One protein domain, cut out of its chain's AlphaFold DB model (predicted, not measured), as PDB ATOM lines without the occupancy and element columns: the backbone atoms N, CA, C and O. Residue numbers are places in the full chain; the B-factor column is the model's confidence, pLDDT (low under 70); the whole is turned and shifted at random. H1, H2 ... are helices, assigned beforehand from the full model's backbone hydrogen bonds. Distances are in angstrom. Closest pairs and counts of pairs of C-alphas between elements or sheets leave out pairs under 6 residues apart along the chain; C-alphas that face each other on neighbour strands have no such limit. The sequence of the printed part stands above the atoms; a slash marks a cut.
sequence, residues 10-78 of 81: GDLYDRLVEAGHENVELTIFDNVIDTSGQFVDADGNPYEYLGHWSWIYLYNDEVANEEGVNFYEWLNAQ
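Overview. This is residues 10 to 78 of the 81 residues of an uncharacterized protein of Enterococcus aquimarinus (UniProt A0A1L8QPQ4). Little regular structure is present: a long winding stretch, residues 19 to 54, runs from H1 at one end of an elongated shape to a loop at the other, then folds back to the short helices H2 and H3. Residues 32 to 33 pair antiparallel with residues 48 to 49 where that loop narrows. The printed part has 69 residues, with three named helices in the order H1, H2, H3 and no named strand; the class is all helix, though the helices hold only 20 residues. It is loose, with a radius of gyration of the C-alphas of 15.0 A and spans of 48 by 25 by 16 A.

Along the chain. H1, residues 10 to 18, is 12.1 A long and begins at C-alpha 10 (96.747, 39.336, -33.062). H2 is residues 55 to 59, 6.3 A. H3, residues 71 to 76, 8.6 A, ends at C-alpha 76 (82.877, 56.192, -23.606).

Arrangement. H1 is apart from H2 and H3. H2 and H3 are close but not clearly touching; their closest C-alphas, of Leu 58 and Phe 71, are 7.3 A apart. In H1, H2 and H3 every O i to N i+4 pair is within hydrogen-bond range.

Size, cuts and confidence. The C-alphas farthest apart, of Gly 20 and Ala 42, are 47.8 A apart. Both links are long, with 36 and 11 residues. The printed part has no cut, and no printed residue is under 70 in pLDDT.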
ATOM      1  N   GLY A  10      95.387  38.810 -32.931       94.69
ATOM      2  CA  GLY A  10      96.747  39.336 -33.062       94.69
ATOM      3  C   GLY A  10      97.017  39.919 -34.448       94.69
ATOM      4  O   GLY A  10      97.307  41.101 -34.558       94.69
ATOM      5  N   ASP A  11      96.799  39.144 -35.511       96.00
ATOM      6  CA  ASP A  11      96.987  39.605 -36.893       96.00
ATOM      7  C   ASP A  11      96.106  40.823 -37.221       96.00
ATOM      8  O   ASP A  11      96.497  41.693 -37.999       96.00
ATOM      9  N   LEU A  12      94.893  40.911 -36.655       95.75
ATOM     10  CA  LEU A  12      94.050  42.099 -36.812       95.75
ATOM     11  C   LEU A  12      94.659  43.321 -36.117       95.75
ATOM     12  O   LEU A  12      94.675  44.396 -36.714       95.75
ATOM     13  N   TYR A  13      95.131  43.160 -34.880       96.56
ATOM     14  CA  TYR A  13      95.790  44.227 -34.132       96.56
ATOM     15  C   TYR A  13      97.027  44.735 -34.876       96.56
ATOM     16  O   TYR A  13      97.111  45.931 -35.158       96.56
ATOM     17  N   ASP A  14      97.909  43.826 -35.295       96.50
ATOM     18  CA  ASP A  14      99.129  44.152 -36.037       96.50
ATOM     19  C   ASP A  14      98.794  44.958 -37.300       96.50
ATOM     20  O   ASP A  14      99.341  46.036 -37.524       96.50
ATOM     21  N   ARG A  15      97.794  44.516 -38.076       97.50
ATOM     22  CA  ARG A  15      97.334  45.229 -39.281       97.50
ATOM     23  C   ARG A  15      96.784  46.628 -38.997       97.50
ATOM     24  O   ARG A  15      96.919  47.504 -39.850       97.50
ATOM     25  N   LEU A  16      96.113  46.845 -37.863       97.56
ATOM     26  CA  LEU A  16      95.589  48.163 -37.489       97.56
ATOM     27  C   LEU A  16      96.725  49.107 -37.078       97.56
ATOM     28  O   LEU A  16      96.754  50.255 -37.527       97.56
ATOM     29  N   VAL A  17      97.680  48.616 -36.288       96.81
ATOM     30  CA  VAL A  17      98.863  49.383 -35.875       96.81
ATOM     31  C   VAL A  17      99.732  49.733 -37.087       96.81
ATOM     32  O   VAL A  17     100.096  50.893 -37.270       96.81
ATOM     33  N   GLU A  18      99.996  48.773 -37.978       97.75
ATOM     34  CA  GLU A  18     100.753  48.987 -39.222       97.75
ATOM     35  C   GLU A  18     100.088  50.003 -40.165       97.75
ATOM     36  O   GLU A  18     100.775  50.710 -40.905       97.75
ATOM     37  N   ALA A  19      98.756  50.112 -40.132       97.75
ATOM     38  CA  ALA A  19      98.004  51.110 -40.893       97.75
ATOM     39  C   ALA A  19      98.057  52.527 -40.282       97.75
ATOM     40  O   ALA A  19      97.511  53.462 -40.871       97.75
ATOM     41  N   GLY A  20      98.718  52.706 -39.133       97.25
ATOM     42  CA  GLY A  20      98.881  53.997 -38.462       97.25
ATOM     43  C   GLY A  20      97.708  54.390 -37.564       97.25
ATOM     44  O   GLY A  20      97.523  55.575 -37.294       97.25
ATOM     45  N   HIS A  21      96.889  53.434 -37.119       95.56
ATOM     46  CA  HIS A  21      95.858  53.716 -36.125       95.56
ATOM     47  C   HIS A  21      96.481  53.836 -34.729       95.56
ATOM     48  O   HIS A  21      97.039  52.877 -34.210       95.56
ATOM     49  N   GLU A  22      96.344  55.008 -34.109       91.50
ATOM     50  CA  GLU A  22      96.910  55.296 -32.779       91.50
ATOM     51  C   GLU A  22      95.967  54.915 -31.624       91.50
ATOM     52  O   GLU A  22      96.401  54.756 -30.492       91.50
ATOM     53  N   ASN A  23      94.672  54.756 -31.904       93.62
ATOM     54  CA  ASN A  23      93.646  54.449 -30.907       93.62
ATOM     55  C   ASN A  23      93.200  52.984 -31.026       93.62
ATOM     56  O   ASN A  23      92.092  52.687 -31.480       93.62
ATOM     57  N   VAL A  24      94.118  52.074 -30.696       94.19
ATOM     58  CA  VAL A  24      93.915  50.621 -30.736       94.19
ATOM     59  C   VAL A  24      94.507  50.014 -29.469       94.19
ATOM     60  O   VAL A  24      95.713  50.080 -29.257       94.19
ATOM     61  N   GLU A  25      93.660  49.391 -28.655       94.12
ATOM     62  CA  GLU A  25      94.044  48.757 -27.389       94.12
ATOM     63  C   GLU A  25      93.968  47.228 -27.512       94.12
ATOM     64  O   GLU A  25      93.065  46.693 -28.166       94.12
ATOM     65  N   LEU A  26      94.906  46.515 -26.880       94.31
ATOM     66  CA  LEU A  26      94.942  45.051 -26.847       94.31
ATOM     67  C   LEU A  26      95.247  44.552 -25.433       94.31
ATOM     68  O   LEU A  26      96.289  44.865 -24.866       94.31
ATOM     69  N   THR A  27      94.373  43.701 -24.902       93.38
ATOM     70  CA  THR A  27      94.585  43.002 -23.629       93.38
ATOM     71  C   THR A  27      94.566  41.497 -23.869       93.38
ATOM     72  O   THR A  27      93.634  40.967 -24.479       93.38
ATOM     73  N   ILE A  28      95.598  40.804 -23.391       91.81
ATOM     74  CA  ILE A  28      95.756  39.351 -23.501       91.81
ATOM     75  C   ILE A  28      95.911  38.788 -22.092       91.81
ATOM     76  O   ILE A  28      96.638  39.347 -21.276       91.81
ATOM     77  N   PHE A  29      95.240  37.674 -21.826       91.50
ATOM     78  CA  PHE A  29      95.300  36.970 -20.549       91.50
ATOM     79  C   PHE A  29      95.951  35.603 -20.739       91.50
ATOM     80  O   PHE A  29      95.680  34.931 -21.738       91.50
ATOM     81  N   ASP A  30      96.754  35.175 -19.765       91.69
ATOM     82  CA  ASP A  30      97.358  33.837 -19.763       91.69
ATOM     83  C   ASP A  30      96.291  32.740 -19.602       91.69
ATOM     84  O   ASP A  30      96.350  31.696 -20.253       91.69
ATOM     85  N   ASN A  31      95.286  32.994 -18.761       92.12
ATOM     86  CA  ASN A  31      94.144  32.120 -18.510       92.12
ATOM     87  C   ASN A  31      92.907  32.912 -18.036       92.12
ATOM     88  O   ASN A  31      92.958  34.121 -17.790       92.12
ATOM     89  N   VAL A  32      91.765  32.224 -17.941       94.88
ATOM     90  CA  VAL A  32      90.493  32.806 -17.486       94.88
ATOM     91  C   VAL A  32      90.132  32.170 -16.149       94.88
ATOM     92  O   VAL A  32      89.801  30.991 -16.119       94.88
ATOM     93  N   ILE A  33      90.211  32.920 -15.052       96.50
ATOM     94  CA  ILE A  33      89.975  32.442 -13.682       96.50
ATOM     95  C   ILE A  33      88.873  33.250 -12.997       96.50
ATOM     96  O   ILE A  33      88.600  34.390 -13.370       96.50
ATOM     97  N   ASP A  34      88.237  32.666 -11.985       96.69
ATOM     98  CA  ASP A  34      87.267  33.372 -11.153       96.69
ATOM     99  C   ASP A  34      87.934  34.404 -10.241       96.69
ATOM    100  O   ASP A  34      88.623  34.080  -9.280       96.69
ATOM    101  N   THR A  35      87.679  35.672 -10.515       96.06
ATOM    102  CA  THR A  35      88.132  36.807  -9.702       96.06
ATOM    103  C   THR A  35      87.116  37.201  -8.630       96.06
ATOM    104  O   THR A  35      87.452  37.906  -7.680       96.06
ATOM    105  N   SER A  36      85.871  36.722  -8.750       94.25
ATOM    106  CA  SER A  36      84.771  37.059  -7.842       94.25
ATOM    107  C   SER A  36      84.869  36.368  -6.476       94.25
ATOM    108  O   SER A  36      84.266  36.826  -5.502       94.25
ATOM    109  N   GLY A  37      85.607  35.255  -6.403       94.25
ATOM    110  CA  GLY A  37      85.714  34.395  -5.225       94.25
ATOM    111  C   GLY A  37      84.479  33.519  -4.991       94.25
ATOM    112  O   GLY A  37      84.352  32.914  -3.926       94.25
ATOM    113  N   GLN A  38      83.550  33.462  -5.948       95.00
ATOM    114  CA  GLN A  38      82.329  32.660  -5.846       95.00
ATOM    115  C   GLN A  38      82.558  31.210  -6.264       95.00
ATOM    116  O   GLN A  38      81.861  30.315  -5.778       95.00
ATOM    117  N   PHE A  39      83.524  30.979  -7.153       96.00
ATOM    118  CA  PHE A  39      83.802  29.665  -7.707       96.00
ATOM    119  C   PHE A  39      85.240  29.268  -7.413       96.00
ATOM    120  O   PHE A  39      86.190  29.952  -7.793       96.00
ATOM    121  N   VAL A  40      85.387  28.124  -6.752       97.00
ATOM    122  CA  VAL A  40      86.682  27.536  -6.423       97.00
ATOM    123  C   VAL A  40      86.768  26.106  -6.934       97.00
ATOM    124  O   VAL A  40      85.751  25.429  -7.110       97.00
ATOM    125  N   ASP A  41      87.988  25.656  -7.196       95.50
ATOM    126  CA  ASP A  41      88.279  24.259  -7.486       95.50
ATOM    127  C   ASP A  41      88.213  23.380  -6.216       95.50
ATOM    128  O   ASP A  41      87.819  23.815  -5.131       95.50
ATOM    129  N   ALA A  42      88.577  22.102  -6.354       95.94
ATOM    130  CA  ALA A  42      88.575  21.151  -5.242       95.94
ATOM    131  C   ALA A  42      89.626  21.463  -4.157       95.94
ATOM    132  O   ALA A  42      89.470  21.012  -3.022       95.94
ATOM    133  N   ASP A  43      90.666  22.221  -4.503       95.62
ATOM    134  CA  ASP A  43      91.767  22.610  -3.624       95.62
ATOM    135  C   ASP A  43      91.541  23.999  -2.991       95.62
ATOM    136  O   ASP A  43      92.309  24.430  -2.129       95.62
ATOM    137  N   GLY A  44      90.454  24.682  -3.366       95.62
ATOM    138  CA  GLY A  44      90.075  26.000  -2.865       95.62
ATOM    139  C   GLY A  44      90.701  27.173  -3.625       95.62
ATOM    140  O   GLY A  44      90.590  28.306  -3.154       95.62
ATOM    141  N   ASN A  45      91.343  26.940  -4.774       96.56
ATOM    142  CA  ASN A  45      91.854  28.014  -5.630       96.56
ATOM    143  C   ASN A  45      90.733  28.592  -6.507       96.56
ATOM    144  O   ASN A  45      89.751  27.890  -6.762       96.56
ATOM    145  N   PRO A  46      90.877  29.832  -7.017       97.38
ATOM    146  CA  PRO A  46      90.014  30.368  -8.067       97.38
ATOM    147  C   PRO A  46      89.745  29.362  -9.185       97.38
ATOM    148  O   PRO A  46      90.677  28.794  -9.752       97.38
ATOM    149  N   TYR A  47      88.472  29.141  -9.509       97.06
ATOM    150  CA  TYR A  47      88.104  28.211 -10.570       97.06
ATOM    151  C   TYR A  47      88.617  28.700 -11.932       97.06
ATOM    152  O   TYR A  47      88.348  29.836 -12.321       97.06
ATOM    153  N   GLU A  48      89.316  27.844 -12.680       96.00
ATOM    154  CA  GLU A  48      89.757  28.145 -14.046       96.00
ATOM    155  C   GLU A  48      88.666  27.788 -15.070       96.00
ATOM    156  O   GLU A  48      88.261  26.633 -15.231       96.00
ATOM    157  N   TYR A  49      88.192  28.802 -15.785       94.12
ATOM    158  CA  TYR A  49      87.238  28.698 -16.879       94.12
ATOM    159  C   TYR A  49      87.913  28.301 -18.199       94.12
ATOM    160  O   TYR A  49      89.131  28.335 -18.373       94.12
ATOM    161  N   LEU A  50      87.100  27.969 -19.205       93.06
ATOM    162  CA  LEU A  50      87.614  27.799 -20.562       93.06
ATOM    163  C   LEU A  50      88.159  29.132 -21.086       93.06
ATOM    164  O   LEU A  50      87.427  30.116 -21.122       93.06
ATOM    165  N   GLY A  51      89.383  29.128 -21.626       90.56
ATOM    166  CA  GLY A  51      90.025  30.333 -22.176       90.56
ATOM    167  C   GLY A  51      89.228  31.072 -23.264       90.56
ATOM    168  O   GLY A  51      89.459  32.248 -23.512       90.56
ATOM    169  N   HIS A  52      88.247  30.413 -23.894       91.56
ATOM    170  CA  HIS A  52      87.298  31.066 -24.799       91.56
ATOM    171  C   HIS A  52      86.493  32.185 -24.118       91.56
ATOM    172  O   HIS A  52      86.094  33.117 -24.799       91.56
ATOM    173  N   TRP A  53      86.264  32.108 -22.805       93.94
ATOM    174  CA  TRP A  53      85.377  32.994 -22.046       93.94
ATOM    175  C   TRP A  53      86.081  34.249 -21.511       93.94
ATOM    176  O   TRP A  53      85.703  34.780 -20.473       93.94
ATOM    177  N   SER A  54      87.092  34.759 -22.220       92.88
ATOM    178  CA  SER A  54      87.843  35.958 -21.811       92.88
ATOM    179  C   SER A  54      86.987  37.228 -21.709       92.88
ATOM    180  O   SER A  54      87.379  38.180 -21.041       92.88
ATOM    181  N   TRP A  55      85.787  37.240 -22.303       93.88
ATOM    182  CA  TRP A  55      84.814  38.326 -22.138       93.88
ATOM    183  C   TRP A  55      84.313  38.490 -20.698       93.88
ATOM    184  O   TRP A  55      83.733  39.526 -20.391       93.88
ATOM    185  N   ILE A  56      84.507  37.494 -19.826       95.88
ATOM    186  CA  ILE A  56      84.141  37.583 -18.406       95.88
ATOM    187  C   ILE A  56      84.825  38.794 -17.767       95.88
ATOM    188  O   ILE A  56      84.136  39.634 -17.199       95.88
ATOM    189  N   TYR A  57      86.140  38.939 -17.953       96.06
ATOM    190  CA  TYR A  57      86.901  40.066 -17.412       96.06
ATOM    191  C   TYR A  57      86.385  41.415 -17.929       96.06
ATOM    192  O   TYR A  57      86.243  42.369 -17.170       96.06
ATOM    193  N   LEU A  58      86.030  41.486 -19.217       95.19
ATOM    194  CA  LEU A  58      85.469  42.699 -19.817       95.19
ATOM    195  C   LEU A  58      84.142  43.090 -19.161       95.19
ATOM    196  O   LEU A  58      83.963  44.249 -18.801       95.19
ATOM    197  N   TYR A  59      83.222  42.138 -18.984       95.62
ATOM    198  CA  TYR A  59      81.919  42.416 -18.370       95.62
ATOM    199  C   TYR A  59      81.973  42.620 -16.855       95.62
ATOM    200  O   TYR A  59      81.050  43.214 -16.297       95.62
ATOM    201  N   ASN A  60      83.037  42.154 -16.206       95.81
ATOM    202  CA  ASN A  60      83.281  42.356 -14.782       95.81
ATOM    203  C   ASN A  60      84.012  43.665 -14.462       95.81
ATOM    204  O   ASN A  60      84.286  43.902 -13.290       95.81
ATOM    205  N   ASP A  61      84.294  44.514 -15.456       95.88
ATOM    206  CA  ASP A  61      85.029  45.774 -15.265       95.88
ATOM    207  C   ASP A  61      86.522  45.578 -14.909       95.88
ATOM    208  O   ASP A  61      87.145  46.408 -14.253       95.88
ATOM    209  N   GLU A  62      87.124  44.469 -15.355       96.56
ATOM    210  CA  GLU A  62      88.480  44.024 -14.973       96.56
ATOM    211  C   GLU A  62      89.525  44.236 -16.081       96.56
ATOM    212  O   GLU A  62      90.627  43.689 -16.033       96.56
ATOM    213  N   VAL A  63      89.188  45.025 -17.102       96.88
ATOM    214  CA  VAL A  63      90.060  45.321 -18.245       96.88
ATOM    215  C   VAL A  63      90.465  46.788 -18.211       96.88
ATOM    216  O   VAL A  63      89.606  47.669 -18.262       96.88
ATOM    217  N   ALA A  64      91.770  47.050 -18.189       95.50
ATOM    218  CA  ALA A  64      92.342  48.387 -18.295       95.50
ATOM    219  C   ALA A  64      93.589  48.378 -19.189       95.50
ATOM    220  O   ALA A  64      94.263  47.350 -19.307       95.50
ATOM    221  N   ASN A  65      93.886  49.517 -19.815       93.00
ATOM    222  CA  ASN A  65      95.136  49.704 -20.554       93.00
ATOM    223  C   ASN A  65      96.324  49.956 -19.600       93.00
ATOM    224  O   ASN A  65      96.159  50.024 -18.380       93.00
ATOM    225  N   GLU A  66      97.534  50.107 -20.147       89.12
ATOM    226  CA  GLU A  66      98.758  50.320 -19.352       89.12
ATOM    227  C   GLU A  66      98.727  51.605 -18.504       89.12
ATOM    228  O   GLU A  66      99.420  51.703 -17.490       89.12
ATOM    229  N   GLU A  67      97.900  52.579 -18.887       90.81
ATOM    230  CA  GLU A  67      97.706  53.843 -18.170       90.81
ATOM    231  C   GLU A  67      96.641  53.744 -17.063       90.81
ATOM    232  O   GLU A  67      96.433  54.696 -16.310       90.81
ATOM    233  N   GLY A  68      95.981  52.589 -16.933       93.00
ATOM    234  CA  GLY A  68      94.924  52.348 -15.955       93.00
ATOM    235  C   GLY A  68      93.546  52.862 -16.374       93.00
ATOM    236  O   GLY A  68      92.643  52.878 -15.541       93.00
ATOM    237  N   VAL A  69      93.362  53.260 -17.637       94.75
ATOM    238  CA  VAL A  69      92.045  53.615 -18.180       94.75
ATOM    239  C   VAL A  69      91.254  52.333 -18.397       94.75
ATOM    240  O   VAL A  69      91.684  51.438 -19.129       94.75
ATOM    241  N   ASN A  70      90.090  52.241 -17.760       96.31
ATOM    242  CA  ASN A  70      89.227  51.074 -17.887       96.31
ATOM    243  C   ASN A  70      88.591  50.995 -19.291       96.31
ATOM    244  O   ASN A  70      88.314  52.015 -19.927       96.31
ATOM    245  N   PHE A  71      88.300  49.779 -19.761       95.88
ATOM    246  CA  PHE A  71      87.641  49.523 -21.046       95.88
ATOM    247  C   PHE A  71      86.401  50.399 -21.301       95.88
ATOM    248  O   PHE A  71      86.259  50.959 -22.390       95.88
ATOM    249  N   TYR A  72      85.497  50.537 -20.330       95.50
ATOM    250  CA  TYR A  72      84.281  51.332 -20.486       95.50
ATOM    251  C   TYR A  72      84.556  52.834 -20.510       95.50
ATOM    252  O   TYR A  72      83.870  53.561 -21.231       95.50
ATOM    253  N   GLU A  73      85.562  53.308 -19.775       95.31
ATOM    254  CA  GLU A  73      86.004  54.703 -19.840       95.31
ATOM    255  C   GLU A  73      86.578  55.018 -21.223       95.31
ATOM    256  O   GLU A  73      86.160  55.989 -21.860       95.31
ATOM    257  N   TRP A  74      87.459  54.146 -21.725       95.38
ATOM    258  CA  TRP A  74      88.011  54.240 -23.073       95.38
ATOM    259  C   TRP A  74      86.906  54.201 -24.134       95.38
ATOM    260  O   TRP A  74      86.872  55.050 -25.025       95.38
ATOM    261  N   LEU A  75      85.950  53.274 -24.018       94.56
ATOM    262  CA  LEU A  75      84.821  53.149 -24.942       94.56
ATOM    263  C   LEU A  75      83.923  54.396 -24.928       94.56
ATOM    264  O   LEU A  75      83.447  54.831 -25.977       94.56
ATOM    265  N   ASN A  76      83.692  54.988 -23.756       94.81
ATOM    266  CA  ASN A  76      82.877  56.192 -23.606       94.81
ATOM    267  C   ASN A  76      83.565  57.449 -24.167       94.81
ATOM    268  O   ASN A  76      82.886  58.389 -24.579       94.81
ATOM    269  N   ALA A  77      84.897  57.471 -24.218       94.06
ATOM    270  CA  ALA A  77      85.663  58.576 -24.793       94.06
ATOM    271  C   ALA A  77      85.617  58.625 -26.336       94.06
ATOM    272  O   ALA A  77      86.064  59.605 -26.933       94.06
ATOM    273  N   GLN A  78      85.072  57.599 -26.999       92.38
ATOM    274  CA  GLN A  78      85.054  57.511 -28.459       92.38
ATOM    275  C   GLN A  78      84.043  58.492 -29.071       92.38
ATOM    276  O   GLN A  78      82.829  58.364 -28.903       92.38
TER     277      GLN A  78